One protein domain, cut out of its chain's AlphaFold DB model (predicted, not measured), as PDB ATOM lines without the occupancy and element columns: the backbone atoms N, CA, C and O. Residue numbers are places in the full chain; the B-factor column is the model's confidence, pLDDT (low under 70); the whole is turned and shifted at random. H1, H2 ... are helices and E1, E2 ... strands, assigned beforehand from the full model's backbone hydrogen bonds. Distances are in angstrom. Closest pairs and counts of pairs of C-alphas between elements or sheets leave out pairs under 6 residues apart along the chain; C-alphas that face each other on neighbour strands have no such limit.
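Overview. This is residues 423 to 534 of the 543 residues of an uncharacterized protein of Clostridiaceae bacterium (UniProt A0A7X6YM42). The model is a loose rod: near its middle the strand pair E1 and E2 has the long helix H5 packed on it, and two strand hairpins make the two ends, E3 with E4 at one and E5 with E6 at the other. The short helix H4 comes just before the E5 and E6 hairpin in the chain, one residue ahead of E5, and a tight link of 4 residues leads from E6 back to H5. The printed part has 112 residues, with five named helices and six named strands in the order E1 H1 E2 H2 E3 E4 H3 H4 E5 E6 H5. The class is mixed, helices and strands, and each of the three sheets is one antiparallel pair. The whole is loose, with a radius of gyration of the C-alphas of 16.6 A and spans of 62 by 30 by 21 A.

Along the chain. Find C-alpha 423 at (221.920, 367.503, 201.922), where E1 begins; it runs through residues 423 to 426. Its partner E2 holds residues 446 to 451, 14.7 A long. H5 takes residues 518 to 533, 22.0 A long, ending at C-alpha 533 at (237.548, 371.508, 203.475). E3 is residues 458 to 463, 15.7 A, and E4 is residues 466 to 470, 13.8 A. E5 is residues 498 to 503, 14.9 A, and E6 is residues 508 to 513, 16.3 A. The short helices are H1, residues 437 to 441, H2, residues 452 to 455, H3, residues 479 to 483, and H4, residues 491 to 496.

Arrangement. Start at E1 and E2, antiparallel at 157 degrees, where N 425 and O 448 are 2.8 A apart, within hydrogen-bond range. Residues 424 to 425 of E1 also pair antiparallel with residues 431 to 432. Look next at H5: its closest C-alphas to E2 are Leu 519 and Ile 446, 5.4 A. H5 and H4 only just touch, with 3 pairs of C-alphas within 8 A, the closest Arg 520 and Ile 494 at 6.5 A, and stand about perpendicular at 74 degrees; H5 does this with residues 520 to 524 alone. The closest C-alphas of H4 and E5 are Glu 493 and Val 499, 5.1 A. In the hairpin E5 and E6, N 501 and O 510 are 2.8 A apart; in the hairpin E3 and E4, N 460 and O 468 are 2.8 A apart. The closest C-alphas of H2 and E1 are Asn 452 and Tyr 423, 5.6 A. H1 and H3 touch no helix. In H1, H3, H4 and H5 every O i to N i+4 pair is within range; H2 is too short for one.

Size, cuts and confidence. The two farthest C-alphas, Glu 464 and Glu 506, are 62.7 A apart. The printed part has no cut and no long link. Mean pLDDT of the printed part is 87.7; residues 483 to 486, of which 483 belongs to H3, are under 70.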
ATOM      1  N   TYR A 423     223.133 368.217 201.523       93.50
ATOM      2  CA  TYR A 423     221.920 367.503 201.922       93.50
ATOM      3  C   TYR A 423     221.869 367.364 203.435       93.50
ATOM      4  O   TYR A 423     222.897 367.210 204.100       93.50
ATOM      5  N   VAL A 424     220.656 367.408 203.971       94.25
ATOM      6  CA  VAL A 424     220.387 367.345 205.405       94.25
ATOM      7  C   VAL A 424     219.784 365.993 205.766       94.25
ATOM      8  O   VAL A 424     219.089 365.377 204.962       94.25
ATOM      9  N   VAL A 425     220.065 365.530 206.977       94.25
ATOM     10  CA  VAL A 425     219.576 364.265 207.526       94.25
ATOM     11  C   VAL A 425     218.645 364.574 208.687       94.25
ATOM     12  O   VAL A 425     219.019 365.304 209.611       94.25
ATOM     13  N   THR A 426     217.440 364.026 208.639       93.75
ATOM     14  CA  THR A 426     216.426 364.128 209.694       93.75
ATOM     15  C   THR A 426     216.608 363.037 210.752       93.75
ATOM     16  O   THR A 426     217.336 362.065 210.561       93.75
ATOM     17  N   GLU A 427     215.971 363.197 211.913       91.50
ATOM     18  CA  GLU A 427     216.065 362.244 213.036       91.50
ATOM     19  C   GLU A 427     215.584 360.814 212.720       91.50
ATOM     20  O   GLU A 427     215.998 359.865 213.383       91.50
ATOM     21  N   ASP A 428     214.749 360.655 211.691       89.50
ATOM     22  CA  ASP A 428     214.291 359.370 211.150       89.50
ATOM     23  C   ASP A 428     215.329 358.696 210.227       89.50
ATOM     24  O   ASP A 428     215.103 357.580 209.763       89.50
ATOM     25  N   GLY A 429     216.481 359.335 209.989       87.88
ATOM     26  CA  GLY A 429     217.558 358.828 209.136       87.88
ATOM     27  C   GLY A 429     217.357 359.086 207.641       87.88
ATOM     28  O   GLY A 429     218.172 358.617 206.840       87.88
ATOM     29  N   GLN A 430     216.312 359.830 207.262       91.81
ATOM     30  CA  GLN A 430     216.033 360.185 205.874       91.81
ATOM     31  C   GLN A 430     216.888 361.381 205.410       91.81
ATOM     32  O   GLN A 430     217.174 362.315 206.157       91.81
ATOM     33  N   VAL A 431     217.326 361.344 204.151       92.06
ATOM     34  CA  VAL A 431     218.150 362.376 203.505       92.06
ATOM     35  C   VAL A 431     217.274 363.279 202.643       92.06
ATOM     36  O   VAL A 431     216.542 362.796 201.777       92.06
ATOM     37  N   HIS A 432     217.397 364.589 202.827       91.62
ATOM     38  CA  HIS A 432     216.584 365.600 202.159       91.62
ATOM     39  C   HIS A 432     217.430 366.726 201.554       91.62
ATOM     40  O   HIS A 432     218.532 367.030 202.019       91.62
ATOM     41  N   TYR A 433     216.855 367.415 200.567       90.00
ATOM     42  CA  TYR A 433     217.297 368.762 200.207       90.00
ATOM     43  C   TYR A 433     216.994 369.747 201.350       90.00
ATOM     44  O   TYR A 433     215.972 369.601 202.025       90.00
ATOM     45  N   PRO A 434     217.827 370.780 201.558       89.56
ATOM     46  CA  PRO A 434     217.662 371.723 202.665       89.56
ATOM     47  C   PRO A 434     216.364 372.534 202.556       89.56
ATOM     48  O   PRO A 434     215.763 372.862 203.573       89.56
ATOM     49  N   GLY A 435     215.905 372.813 201.333       89.56
ATOM     50  CA  GLY A 435     214.638 373.495 201.064       89.56
ATOM     51  C   GLY A 435     213.404 372.587 201.067       89.56
ATOM     52  O   GLY A 435     212.339 373.041 200.675       89.56
ATOM     53  N   CYS A 436     213.499 371.306 201.440       90.25
ATOM     54  CA  CYS A 436     212.366 370.378 201.363       90.25
ATOM     55  C   CYS A 436     211.132 370.887 202.135       90.25
ATOM     56  O   CYS A 436     211.218 371.161 203.336       90.25
ATOM     57  N   LYS A 437     209.972 370.949 201.460       88.94
ATOM     58  CA  LYS A 437     208.695 371.328 202.087       88.94
ATOM     59  C   LYS A 437     208.334 370.448 203.274       88.94
ATOM     60  O   LYS A 437     207.939 370.978 204.299       88.94
ATOM     61  N   ASP A 438     208.551 369.136 203.194       87.75
ATOM     62  CA  ASP A 438     208.285 368.225 204.315       87.75
ATOM     63  C   ASP A 438     209.107 368.577 205.569       87.75
ATOM     64  O   ASP A 438     208.602 368.490 206.684       87.75
ATOM     65  N   ILE A 439     210.345 369.065 205.415       90.19
ATOM     66  CA  ILE A 439     211.130 369.539 206.564       90.19
ATOM     67  C   ILE A 439     210.533 370.822 207.133       90.19
ATOM     68  O   ILE A 439     210.348 370.934 208.346       90.19
ATOM     69  N   ILE A 440     210.294 371.807 206.269       90.44
ATOM     70  CA  ILE A 440     209.960 373.166 206.695       90.44
ATOM     71  C   ILE A 440     208.510 373.257 207.153       90.44
ATOM     72  O   ILE A 440     208.252 373.901 208.162       90.44
ATOM     73  N   ASP A 441     207.572 372.602 206.484       88.50
ATOM     74  CA  ASP A 441     206.150 372.665 206.812       88.50
ATOM     75  C   ASP A 441     205.826 371.827 208.062       88.50
ATOM     76  O   ASP A 441     204.982 372.242 208.856       88.50
ATOM     77  N   ASN A 442     206.546 370.716 208.286       88.62
ATOM     78  CA  ASN A 442     206.352 369.829 209.444       88.62
ATOM     79  C   ASN A 442     207.374 370.029 210.580       88.62
ATOM     80  O   ASN A 442     207.373 369.254 211.535       88.62
ATOM     81  N   ASP A 443     208.242 371.043 210.491       88.50
ATOM     82  CA  ASP A 443     209.251 371.385 211.507       88.50
ATOM     83  C   ASP A 443     210.135 370.190 211.927       88.50
ATOM     84  O   ASP A 443     210.443 370.000 213.109       88.50
ATOM     85  N   LYS A 444     210.555 369.371 210.953       91.31
ATOM     86  CA  LYS A 444     211.391 368.192 211.221       91.31
ATOM     87  C   LYS A 444     212.736 368.585 211.834       91.31
ATOM     88  O   LYS A 444     213.388 369.548 211.419       91.31
ATOM     89  N   THR A 445     213.201 367.781 212.787       92.69
ATOM     90  CA  THR A 445     214.511 367.983 213.412       92.69
ATOM     91  C   THR A 445     215.620 367.453 212.513       92.69
ATOM     92  O   THR A 445     215.653 366.269 212.177       92.69
ATOM     93  N   ILE A 446     216.566 368.328 212.169       94.50
ATOM     94  CA  ILE A 446     217.793 367.955 211.462       94.50
ATOM     95  C   ILE A 446     218.858 367.534 212.473       94.50
ATOM     96  O   ILE A 446     219.046 368.205 213.491       94.50
ATOM     97  N   VAL A 447     219.563 366.440 212.181       94.06
ATOM     98  CA  VAL A 447     220.633 365.900 213.035       94.06
ATOM     99  C   VAL A 447     222.022 366.134 212.454       94.06
ATOM    100  O   VAL A 447     222.950 366.433 213.202       94.06
ATOM    101  N   GLN A 448     222.172 366.033 211.132       93.50
ATOM    102  CA  GLN A 448     223.448 366.171 210.425       93.50
ATOM    103  C   GLN A 448     223.220 366.684 209.001       93.50
ATOM    104  O   GLN A 448     222.099 366.660 208.498       93.50
ATOM    105  N   ALA A 449     224.274 367.155 208.343       94.88
ATOM    106  CA  ALA A 449     224.245 367.478 206.923       94.88
ATOM    107  C   ALA A 449     225.631 367.279 206.316       94.88
ATOM    108  O   ALA A 449     226.636 367.549 206.971       94.88
ATOM    109  N   TYR A 450     225.675 366.821 205.070       93.00
ATOM    110  CA  TYR A 450     226.907 366.518 204.342       93.00
ATOM    111  C   TYR A 450     226.750 366.886 202.874       93.00
ATOM    112  O   TYR A 450     225.648 367.163 202.394       93.00
ATOM    113  N   LYS A 451     227.856 366.865 202.138       90.75
ATOM    114  CA  LYS A 451     227.813 367.033 200.692       90.75
ATOM    115  C   LYS A 451     227.077 365.858 200.036       90.75
ATOM    116  O   LYS A 451     227.240 364.711 200.440       90.75
ATOM    117  N   ASN A 452     226.312 366.127 198.983       87.69
ATOM    118  CA  ASN A 452     225.503 365.154 198.248       87.69
ATOM    119  C   ASN A 452     226.283 363.893 197.821       87.69
ATOM    120  O   ASN A 452     225.753 362.786 197.870       87.69
ATOM    121  N   ILE A 453     227.558 364.047 197.457       85.56
ATOM    122  CA  ILE A 453     228.464 362.959 197.078       85.56
ATOM    123  C   ILE A 453     228.728 361.952 198.207       85.56
ATOM    124  O   ILE A 453     228.969 360.778 197.928       85.56
ATOM    125  N   ASP A 454     228.663 362.374 199.470       88.81
ATOM    126  CA  ASP A 454     228.917 361.497 200.616       88.81
ATOM    127  C   ASP A 454     227.729 360.543 200.885       88.81
ATOM    128  O   ASP A 454     227.874 359.560 201.607       88.81
ATOM    129  N   PHE A 455     226.587 360.757 200.220       88.94
ATOM    130  CA  PHE A 455     225.431 359.849 200.207       88.94
ATOM    131  C   PHE A 455     225.416 358.906 198.992       88.94
ATOM    132  O   PHE A 455     224.451 358.170 198.776       88.94
ATOM    133  N   GLU A 456     226.449 358.937 198.148       85.44
ATOM    134  CA  GLU A 456     226.544 358.060 196.983       85.44
ATOM    135  C   GLU A 456     227.268 356.753 197.328       85.44
ATOM    136  O   GLU A 456     228.198 356.708 198.138       85.44
ATOM    137  N   ARG A 457     226.840 355.664 196.684       85.94
ATOM    138  CA  ARG A 457     227.409 354.332 196.901       85.94
ATOM    139  C   ARG A 457     228.862 354.296 196.436       85.94
ATOM    140  O   ARG A 457     229.150 354.612 195.284       85.94
ATOM    141  N   GLN A 458     229.755 353.824 197.295       84.38
ATOM    142  CA  GLN A 458     231.147 353.541 196.964       84.38
ATOM    143  C   GLN A 458     231.366 352.033 196.831       84.38
ATOM    144  O   GLN A 458     230.756 351.235 197.545       84.38
ATOM    145  N   THR A 459     232.254 351.661 195.910       83.56
ATOM    146  CA  THR A 459     232.651 350.275 195.653       83.56
ATOM    147  C   THR A 459     234.092 350.064 196.086       83.56
ATOM    148  O   THR A 459     234.976 350.853 195.749       83.56
ATOM    149  N   VAL A 460     234.335 348.971 196.799       82.75
ATOM    150  CA  VAL A 460     235.663 348.500 197.181       82.75
ATOM    151  C   VAL A 460     235.904 347.151 196.527       82.75
ATOM    152  O   VAL A 460     235.189 346.192 196.806       82.75
ATOM    153  N   VAL A 461     236.926 347.085 195.679       83.25
ATOM    154  CA  VAL A 461     237.412 345.834 195.091       83.25
ATOM    155  C   VAL A 461     238.418 345.223 196.062       83.25
ATOM    156  O   VAL A 461     239.438 345.849 196.358       83.25
ATOM    157  N   ILE A 462     238.122 344.031 196.577       81.69
ATOM    158  CA  ILE A 462     239.022 343.285 197.471       81.69
ATOM    159  C   ILE A 462     239.959 342.421 196.625       81.69
ATOM    160  O   ILE A 462     241.179 342.510 196.738       81.69
ATOM    161  N   THR A 463     239.377 341.634 195.724       80.44
ATOM    162  CA  THR A 463     240.074 340.833 194.713       80.44
ATOM    163  C   THR A 463     239.275 340.850 193.413       80.44
ATOM    164  O   THR A 463     238.137 341.313 193.385       80.44
ATOM    165  N   GLU A 464     239.849 340.338 192.326       78.25
ATOM    166  CA  GLU A 464     239.132 340.189 191.056       78.25
ATOM    167  C   GLU A 464     237.832 339.387 191.267       78.25
ATOM    168  O   GLU A 464     237.861 338.254 191.746       78.25
ATOM    169  N   GLY A 465     236.684 340.012 190.981       78.81
ATOM    170  CA  GLY A 465     235.355 339.428 191.184       78.81
ATOM    171  C   GLY A 465     234.789 339.492 192.612       78.81
ATOM    172  O   GLY A 465     233.655 339.055 192.801       78.81
ATOM    173  N   ASP A 466     235.516 340.039 193.598       85.00
ATOM    174  CA  ASP A 466     235.012 340.251 194.965       85.00
ATOM    175  C   ASP A 466     234.919 341.745 195.300       85.00
ATOM    176  O   ASP A 466     235.916 342.414 195.594       85.00
ATOM    177  N   GLU A 467     233.692 342.263 195.262       87.25
ATOM    178  CA  GLU A 467     233.378 343.662 195.531       87.25
ATOM    179  C   GLU A 467     232.518 343.807 196.791       87.25
ATOM    180  O   GLU A 467     231.653 342.982 197.111       87.25
ATOM    181  N   ARG A 468     232.737 344.895 197.525       87.62
ATOM    182  CA  ARG A 468     231.857 345.347 198.605       87.62
ATOM    183  C   ARG A 468     231.363 346.744 198.296       87.62
ATOM    184  O   ARG A 468     232.092 347.558 197.734       87.62
ATOM    185  N   TYR A 469     230.144 347.029 198.730       87.56
ATOM    186  CA  TYR A 469     229.540 348.343 198.583       87.56
ATOM    187  C   TYR A 469     229.226 348.929 199.951       87.56
ATOM    188  O   TYR A 469     228.813 348.208 200.859       87.56
ATOM    189  N   PHE A 470     229.397 350.236 200.079       88.38
ATOM    190  CA  PHE A 470     228.978 350.983 201.256       88.38
ATOM    191  C   PHE A 470     228.538 352.390 200.856       88.38
ATOM    192  O   PHE A 470     228.854 352.865 199.765       88.38
ATOM    193  N   TYR A 471     227.806 353.044 201.743       89.25
ATOM    194  CA  TYR A 471     227.495 354.462 201.649       89.25
ATOM    195  C   TYR A 471     228.244 355.153 202.788       89.25
ATOM    196  O   TYR A 471     228.097 354.691 203.920       89.25
ATOM    197  N   PRO A 472     229.064 356.189 202.528       89.62
ATOM    198  CA  PRO A 472     229.741 356.916 203.602       89.62
ATOM    199  C   PRO A 472     228.751 357.500 204.616       89.62
ATOM    200  O   PRO A 472     229.025 357.493 205.813       89.62
ATOM    201  N   GLN A 473     227.591 357.950 204.129       91.44
ATOM    202  CA  GLN A 473     226.478 358.476 204.921       91.44
ATOM    203  C   GLN A 473     225.179 357.686 204.685       91.44
ATOM    204  O   GLN A 473     225.172 356.662 204.002       91.44
ATOM    205  N   HIS A 474     224.070 358.149 205.271       78.62
ATOM    206  CA  HIS A 474     222.742 357.534 205.152       78.62
ATOM    207  C   HIS A 474     222.337 357.227 203.698       78.62
ATOM    208  O   HIS A 474     222.690 357.936 202.762       78.62
ATOM    209  N   SER A 475     221.564 356.159 203.494       79.25
ATOM    210  CA  SER A 475     221.169 355.719 202.144       79.25
ATOM    211  C   SER A 475     219.699 355.987 201.805       79.25
ATOM    212  O   SER A 475     219.331 355.975 200.630       79.25
ATOM    213  N   GLU A 476     218.861 356.260 202.806       86.69
ATOM    214  CA  GLU A 476     217.423 356.449 202.629       86.69
ATOM    215  C   GLU A 476     217.122 357.891 202.222       86.69
ATOM    216  O   GLU A 476     217.143 358.802 203.040       86.69
ATOM    217  N   LYS A 477     216.866 358.121 200.932       85.12
ATOM    218  CA  LYS A 477     216.552 359.456 200.403       85.12
ATOM    219  C   LYS A 477     215.046 359.717 200.450       85.12
ATOM    220  O   LYS A 477     214.255 358.825 200.145       85.12
ATOM    221  N   CYS A 478     214.654 360.943 200.781       84.88
ATOM    222  CA  CYS A 478     213.268 361.390 200.701       84.88
ATOM    223  C   CYS A 478     212.767 361.303 199.256       84.88
ATOM    224  O   CYS A 478     213.395 361.832 198.336       84.88
ATOM    225  N   TYR A 479     211.637 360.625 199.057       80.44
ATOM    226  CA  TYR A 479     211.063 360.419 197.730       80.44
ATOM    227  C   TYR A 479     210.714 361.748 197.053       80.44
ATOM    228  O   TYR A 479     211.120 361.969 195.913       80.44
ATOM    229  N   ASP A 480     210.047 362.654 197.773       77.69
ATOM    230  CA  ASP A 480     209.592 363.937 197.226       77.69
ATOM    231  C   ASP A 480     210.776 364.822 196.835       77.69
ATOM    232  O   ASP A 480     210.788 365.398 195.751       77.69
ATOM    233  N   CYS A 481     211.841 364.818 197.642       78.12
ATOM    234  CA  CYS A 481     213.104 365.450 197.275       78.12
ATOM    235  C   CYS A 481     213.670 364.900 195.962       78.12
ATOM    236  O   CYS A 481     214.120 365.667 195.122       78.12
ATOM    237  N   MET A 482     213.683 363.579 195.783       72.31
ATOM    238  CA  MET A 482     214.344 362.954 194.634       72.31
ATOM    239  C   MET A 482     213.518 363.001 193.347       72.31
ATOM    240  O   MET A 482     214.091 362.972 192.260       72.31
ATOM    241  N   VAL A 483     212.190 363.025 193.457       65.75
ATOM    242  CA  VAL A 483     211.280 362.880 192.312       65.75
ATOM    243  C   VAL A 483     210.563 364.188 191.970       65.75
ATOM    244  O   VAL A 483     210.198 364.382 190.812       65.75
ATOM    245  N   ASN A 484     210.395 365.105 192.928       64.88
ATOM    246  CA  ASN A 484     209.608 366.322 192.755       64.88
ATOM    247  C   ASN A 484     210.350 367.577 193.253       64.88
ATOM    248  O   ASN A 484     210.003 368.179 194.266       64.88
ATOM    249  N   ILE A 485     211.352 368.023 192.486       59.56
ATOM    250  CA  ILE A 485     212.129 369.249 192.768       59.56
ATOM    251  C   ILE A 485     211.232 370.503 192.886       59.56
ATOM    252  O   ILE A 485     211.597 371.457 193.561       59.56
ATOM    253  N   ALA A 486     210.019 370.507 192.316       60.72
ATOM    254  CA  ALA A 486     209.071 371.620 192.469       60.72
ATOM    255  C   ALA A 486     208.526 371.790 193.911       60.72
ATOM    256  O   ALA A 486     207.807 372.749 194.209       60.72
ATOM    257  N   GLU A 487     208.855 370.872 194.823       70.19
ATOM    258  CA  GLU A 487     208.479 370.910 196.238       70.19
ATOM    259  C   GLU A 487     209.619 371.332 197.174       70.19
ATOM    260  O   GLU A 487     209.628 370.993 198.358       70.19
ATOM    261  N   THR A 488     210.559 372.131 196.670       83.19
ATOM    262  CA  THR A 488     211.588 372.779 197.490       83.19
ATOM    263  C   THR A 488     211.406 374.292 197.549       83.19
ATOM    264  O   THR A 488     211.069 374.932 196.555       83.19
ATOM    265  N   TYR A 489     211.639 374.864 198.725       89.19
ATOM    266  CA  TYR A 489     211.843 376.292 198.928       89.19
ATOM    267  C   TYR A 489     213.237 376.721 198.463       89.19
ATOM    268  O   TYR A 489     214.163 375.907 198.416       89.19
ATOM    269  N   ASP A 490     213.369 378.005 198.145       89.75
ATOM    270  CA  ASP A 490     214.617 378.613 197.692       89.75
ATOM    271  C   ASP A 490     215.680 378.575 198.802       89.75
ATOM    272  O   ASP A 490     215.416 378.883 199.967       89.75
ATOM    273  N   ILE A 491     216.909 378.207 198.448       90.62
ATOM    274  CA  ILE A 491     218.018 378.162 199.397       90.62
ATOM    275  C   ILE A 491     218.401 379.564 199.888       90.62
ATOM    276  O   ILE A 491     218.771 379.705 201.059       90.62
ATOM    277  N   ASP A 492     218.228 380.609 199.076       92.75
ATOM    278  CA  ASP A 492     218.437 381.993 199.516       92.75
ATOM    279  C   ASP A 492     217.527 382.337 200.703       92.75
ATOM    280  O   ASP A 492     217.945 383.021 201.645       92.75
ATOM    281  N   GLU A 493     216.291 381.829 200.710       92.94
ATOM    282  CA  GLU A 493     215.351 381.986 201.822       92.94
ATOM    283  C   GLU A 493     215.825 381.239 203.078       92.94
ATOM    284  O   GLU A 493     215.734 381.772 204.194       92.94
ATOM    285  N   ILE A 494     216.425 380.052 202.911       93.06
ATOM    286  CA  ILE A 494     217.039 379.288 204.009       93.06
ATOM    287  C   ILE A 494     218.214 380.050 204.624       93.06
ATOM    288  O   ILE A 494     218.304 380.192 205.850       93.06
ATOM    289  N   ILE A 495     219.080 380.613 203.780       93.00
ATOM    290  CA  ILE A 495     220.222 381.430 204.197       93.00
ATOM    291  C   ILE A 495     219.731 382.684 204.934       93.00
ATOM    292  O   ILE A 495     220.189 382.951 206.049       93.00
ATOM    293  N   LYS A 496     218.742 383.404 204.384       92.19
ATOM    294  CA  LYS A 496     218.104 384.592 204.999       92.19
ATOM    295  C   LYS A 496     217.328 384.258 206.290       92.19
ATOM    296  O   LYS A 496     217.061 385.142 207.116       92.19
ATOM    297  N   GLY A 497     216.983 382.985 206.483       92.06
ATOM    298  CA  GLY A 497     216.235 382.465 207.626       92.06
ATOM    299  C   GLY A 497     214.737 382.770 207.578       92.06
ATOM    300  O   GLY A 497     214.086 382.757 208.621       92.06
ATOM    301  N   LYS A 498     214.194 383.090 206.403       92.88
ATOM    302  CA  LYS A 498     212.789 383.459 206.206       92.88
ATOM    303  C   LYS A 498     212.295 382.855 204.903       92.88
ATOM    304  O   LYS A 498     212.810 383.228 203.858       92.88
ATOM    305  N   VAL A 499     211.299 381.981 204.998       92.31
ATOM    306  CA  VAL A 499     210.759 381.205 203.876       92.31
ATOM    307  C   VAL A 499     209.366 381.692 203.511       92.31
ATOM    308  O   VAL A 499     208.550 381.933 204.405       92.31
ATOM    309  N   THR A 500     209.084 381.834 202.219       90.31
ATOM    310  CA  THR A 500     207.769 382.242 201.717       90.31
ATOM    311  C   THR A 500     206.909 381.009 201.441       90.31
ATOM    312  O   THR A 500     207.168 380.236 200.525       90.31
ATOM    313  N   ILE A 501     205.852 380.830 202.231       86.44
ATOM    314  CA  ILE A 501     204.965 379.662 202.206       86.44
ATOM    315  C   ILE A 501     203.596 380.066 201.667       86.44
ATOM    316  O   ILE A 501     203.028 381.070 202.092       86.44
ATOM    317  N   TYR A 502     203.028 379.270 200.759       83.25
ATOM    318  CA  TYR A 502     201.652 379.471 200.308       83.25
ATOM    319  C   TYR A 502     200.664 378.850 201.300       83.25
ATOM    320  O   TYR A 502     200.576 377.628 201.430       83.25
ATOM    321  N   ASN A 503     199.886 379.687 201.982       78.81
ATOM    322  CA  ASN A 503     198.837 379.239 202.884       78.81
ATOM    323  C   ASN A 503     197.557 378.965 202.083       78.81
ATOM    324  O   ASN A 503     196.874 379.880 201.620       78.81
ATOM    325  N   THR A 504     197.202 377.690 201.938       79.44
ATOM    326  CA  THR A 504     196.022 377.258 201.172       79.44
ATOM    327  C   THR A 504     194.694 377.707 201.785       79.44
ATOM    328  O   THR A 504     193.730 377.918 201.046       79.44
ATOM    329  N   ASN A 505     194.635 377.891 203.108       81.56
ATOM    330  CA  ASN A 505     193.423 378.326 203.806       81.56
ATOM    331  C   ASN A 505     193.141 379.811 203.562       81.56
ATOM    332  O   ASN A 505     191.997 380.194 203.319       81.56
ATOM    333  N   GLU A 506     194.185 380.636 203.599       81.19
ATOM    334  CA  GLU A 506     194.089 382.085 203.388       81.19
ATOM    335  C   GLU A 506     194.230 382.484 201.911       81.19
ATOM    336  O   GLU A 506     193.889 383.603 201.539       81.19
ATOM    337  N   LYS A 507     194.663 381.544 201.059       84.56
ATOM    338  CA  LYS A 507     194.998 381.749 199.642       84.56
ATOM    339  C   LYS A 507     196.024 382.864 199.430       84.56
ATOM    340  O   LYS A 507     195.960 383.569 198.424       84.56
ATOM    341  N   ASP A 508     196.964 382.990 200.359       86.75
ATOM    342  CA  ASP A 508     197.973 384.048 200.377       86.75
ATOM    343  C   ASP A 508     199.354 383.497 200.753       86.75
ATOM    344  O   ASP A 508     199.474 382.411 201.327       86.75
ATOM    345  N   PHE A 509     200.403 384.242 200.414       85.62
ATOM    346  CA  PHE A 509     201.775 383.920 200.785       85.62
ATOM    347  C   PHE A 509     202.116 384.516 202.153       85.62
ATOM    348  O   PHE A 509     201.984 385.716 202.381       85.62
ATOM    349  N   GLN A 510     202.598 383.676 203.065       87.44
ATOM    350  CA  GLN A 510     203.046 384.063 204.400       87.44
ATOM    351  C   GLN A 510     204.542 383.798 204.566       87.44
ATOM    352  O   GLN A 510     205.102 382.901 203.944       87.44
ATOM    353  N   THR A 511     205.200 384.553 205.445       90.44
ATOM    354  CA  THR A 511     206.614 384.330 205.770       90.44
ATOM    355  C   THR A 511     206.748 383.489 207.037       90.44
ATOM    356  O   THR A 511     206.306 383.912 208.106       90.44
ATOM    357  N   LYS A 512     207.419 382.336 206.943       91.12
ATOM    358  CA  LYS A 512     207.832 381.520 208.092       91.12
ATOM    359  C   LYS A 512     209.262 381.875 208.495       91.12
ATOM    360  O   LYS A 512     210.176 381.839 207.672       91.12
ATOM    361  N   ASP A 513     209.460 382.230 209.762       92.19
ATOM    362  CA  ASP A 513     210.790 382.489 210.322       92.19
ATOM    363  C   ASP A 513     211.427 381.169 210.769       92.19
ATOM    364  O   ASP A 513     210.895 380.472 211.633       92.19
ATOM    365  N   ILE A 514     212.574 380.840 210.178       93.06
ATOM    366  CA  ILE A 514     213.341 379.630 210.487       93.06
ATOM    367  C   ILE A 514     214.714 379.950 211.092       93.06
ATOM    368  O   ILE A 514     215.574 379.070 211.185       93.06
ATOM    369  N   ARG A 515     214.956 381.194 211.532       90.62
ATOM    370  CA  ARG A 515     216.270 381.658 212.017       90.62
ATOM    371  C   ARG A 515     216.830 380.830 213.167       90.62
ATOM    372  O   ARG A 515     218.043 380.636 213.226       90.62
ATOM    373  N   ASN A 516     215.954 380.333 214.038       88.56
ATOM    374  CA  ASN A 516     216.306 379.575 215.243       88.56
ATOM    375  C   ASN A 516     216.109 378.054 215.096       88.56
ATOM    376  O   ASN A 516     216.079 377.342 216.097       88.56
ATOM    377  N   THR A 517     215.950 377.550 213.869       92.50
ATOM    378  CA  THR A 517     215.732 376.117 213.610       92.50
ATOM    379  C   THR A 517     217.040 375.324 213.574       92.50
ATOM    380  O   THR A 517     218.116 375.856 213.280       92.50
ATOM    381  N   THR A 518     216.948 374.015 213.837       93.81
ATOM    382  CA  THR A 518     218.073 373.078 213.674       93.81
ATOM    383  C   THR A 518     218.516 372.981 212.217       93.81
ATOM    384  O   THR A 518     219.721 372.951 211.970       93.81
ATOM    385  N   LEU A 519     217.570 373.047 211.270       94.38
ATOM    386  CA  LEU A 519     217.832 373.106 209.830       94.38
ATOM    387  C   LEU A 519     218.842 374.198 209.490       94.38
ATOM    388  O   LEU A 519     219.927 373.900 208.994       94.38
ATOM    389  N   ARG A 520     218.520 375.457 209.803       94.56
ATOM    390  CA  ARG A 520     219.375 376.587 209.433       94.56
ATOM    391  C   ARG A 520     220.743 376.507 210.105       94.56
ATOM    392  O   ARG A 520     221.761 376.771 209.467       94.56
ATOM    393  N   LYS A 521     220.777 376.110 211.382       95.62
ATOM    394  CA  LYS A 521     222.032 375.949 212.125       95.62
ATOM    395  C   LYS A 521     222.951 374.914 211.474       95.62
ATOM    396  O   LYS A 521     224.122 375.209 211.234       95.62
ATOM    397  N   ILE A 522     222.435 373.716 211.212       96.25
ATOM    398  CA  ILE A 522     223.221 372.603 210.668       96.25
ATOM    399  C   ILE A 522     223.598 372.867 209.211       96.25
ATOM    400  O   ILE A 522     224.740 372.608 208.835       96.25
ATOM    401  N   TYR A 523     222.692 373.447 208.423       96.50
ATOM    402  CA  TYR A 523     222.952 373.821 207.036       96.50
ATOM    403  C   TYR A 523     224.091 374.845 206.920       96.50
ATOM    404  O   TYR A 523     225.077 374.569 206.242       96.50
ATOM    405  N   LEU A 524     224.023 375.978 207.634       96.56
ATOM    406  CA  LEU A 524     225.073 377.007 207.579       96.56
ATOM    407  C   LEU A 524     226.422 376.486 208.097       96.56
ATOM    408  O   LEU A 524     227.461 376.760 207.496       96.56
ATOM    409  N   THR A 525     226.406 375.692 209.174       96.94
ATOM    410  CA  THR A 525     227.622 375.054 209.707       96.94
ATOM    411  C   THR A 525     228.245 374.118 208.670       96.94
ATOM    412  O   THR A 525     229.445 374.192 208.409       96.94
ATOM    413  N   SER A 526     227.426 373.290 208.019       96.12
ATOM    414  CA  SER A 526     227.894 372.302 207.046       96.12
ATOM    415  C   SER A 526     228.371 372.940 205.749       96.12
ATOM    416  O   SER A 526     229.445 372.597 205.271       96.12
ATOM    417  N   LEU A 527     227.651 373.932 205.222       95.44
ATOM    418  CA  LEU A 527     228.077 374.684 204.041       95.44
ATOM    419  C   LEU A 527     229.454 375.334 204.258       95.44
ATOM    420  O   LEU A 527     230.329 375.234 203.401       95.44
ATOM    421  N   ALA A 528     229.663 375.960 205.420       95.62
ATOM    422  CA  ALA A 528     230.943 376.558 205.792       95.62
ATOM    423  C   ALA A 528     232.061 375.516 205.943       95.62
ATOM    424  O   ALA A 528     233.168 375.730 205.445       95.62
ATOM    425  N   ARG A 529     231.774 374.380 206.594       94.88
ATOM    426  CA  ARG A 529     232.713 373.259 206.722       94.88
ATOM    427  C   ARG A 529     233.155 372.757 205.351       94.88
ATOM    428  O   ARG A 529     234.351 372.736 205.085       94.88
ATOM    429  N   GLU A 530     232.211 372.394 204.484       92.50
ATOM    430  CA  GLU A 530     232.529 371.826 203.171       92.50
ATOM    431  C   GLU A 530     233.297 372.832 202.293       92.50
ATOM    432  O   GLU A 530     234.242 372.451 201.606       92.50
ATOM    433  N   LYS A 531     232.963 374.133 202.348       90.62
ATOM    434  CA  LYS A 531     233.700 375.193 201.627       90.62
ATOM    435  C   LYS A 531     235.136 375.397 202.124       90.62
ATOM    436  O   LYS A 531     235.989 375.843 201.349       90.62
ATOM    437  N   TYR A 532     235.400 375.138 203.403       90.50
ATOM    438  CA  TYR A 532     236.742 375.212 203.990       90.50
ATOM    439  C   TYR A 532     237.576 373.974 203.683       90.50
ATOM    440  O   TYR A 532     238.762 374.082 203.390       90.50
ATOM    441  N   ASP A 533     236.931 372.811 203.725       87.50
ATOM    442  CA  ASP A 533     237.548 371.508 203.475       87.50
ATOM    443  C   ASP A 533     237.812 371.255 201.978       87.50
ATOM    444  O   ASP A 533     238.510 370.303 201.615       87.50
ATOM    445  N   LEU A 534     237.262 372.106 201.104       79.62
ATOM    446  CA  LEU A 534     237.480 372.073 199.665       79.62
ATOM    447  C   LEU A 534     238.930 372.429 199.305       79.62
ATOM    448  O   LEU A 534     239.460 373.472 199.695       79.62
TER     449      LEU A 534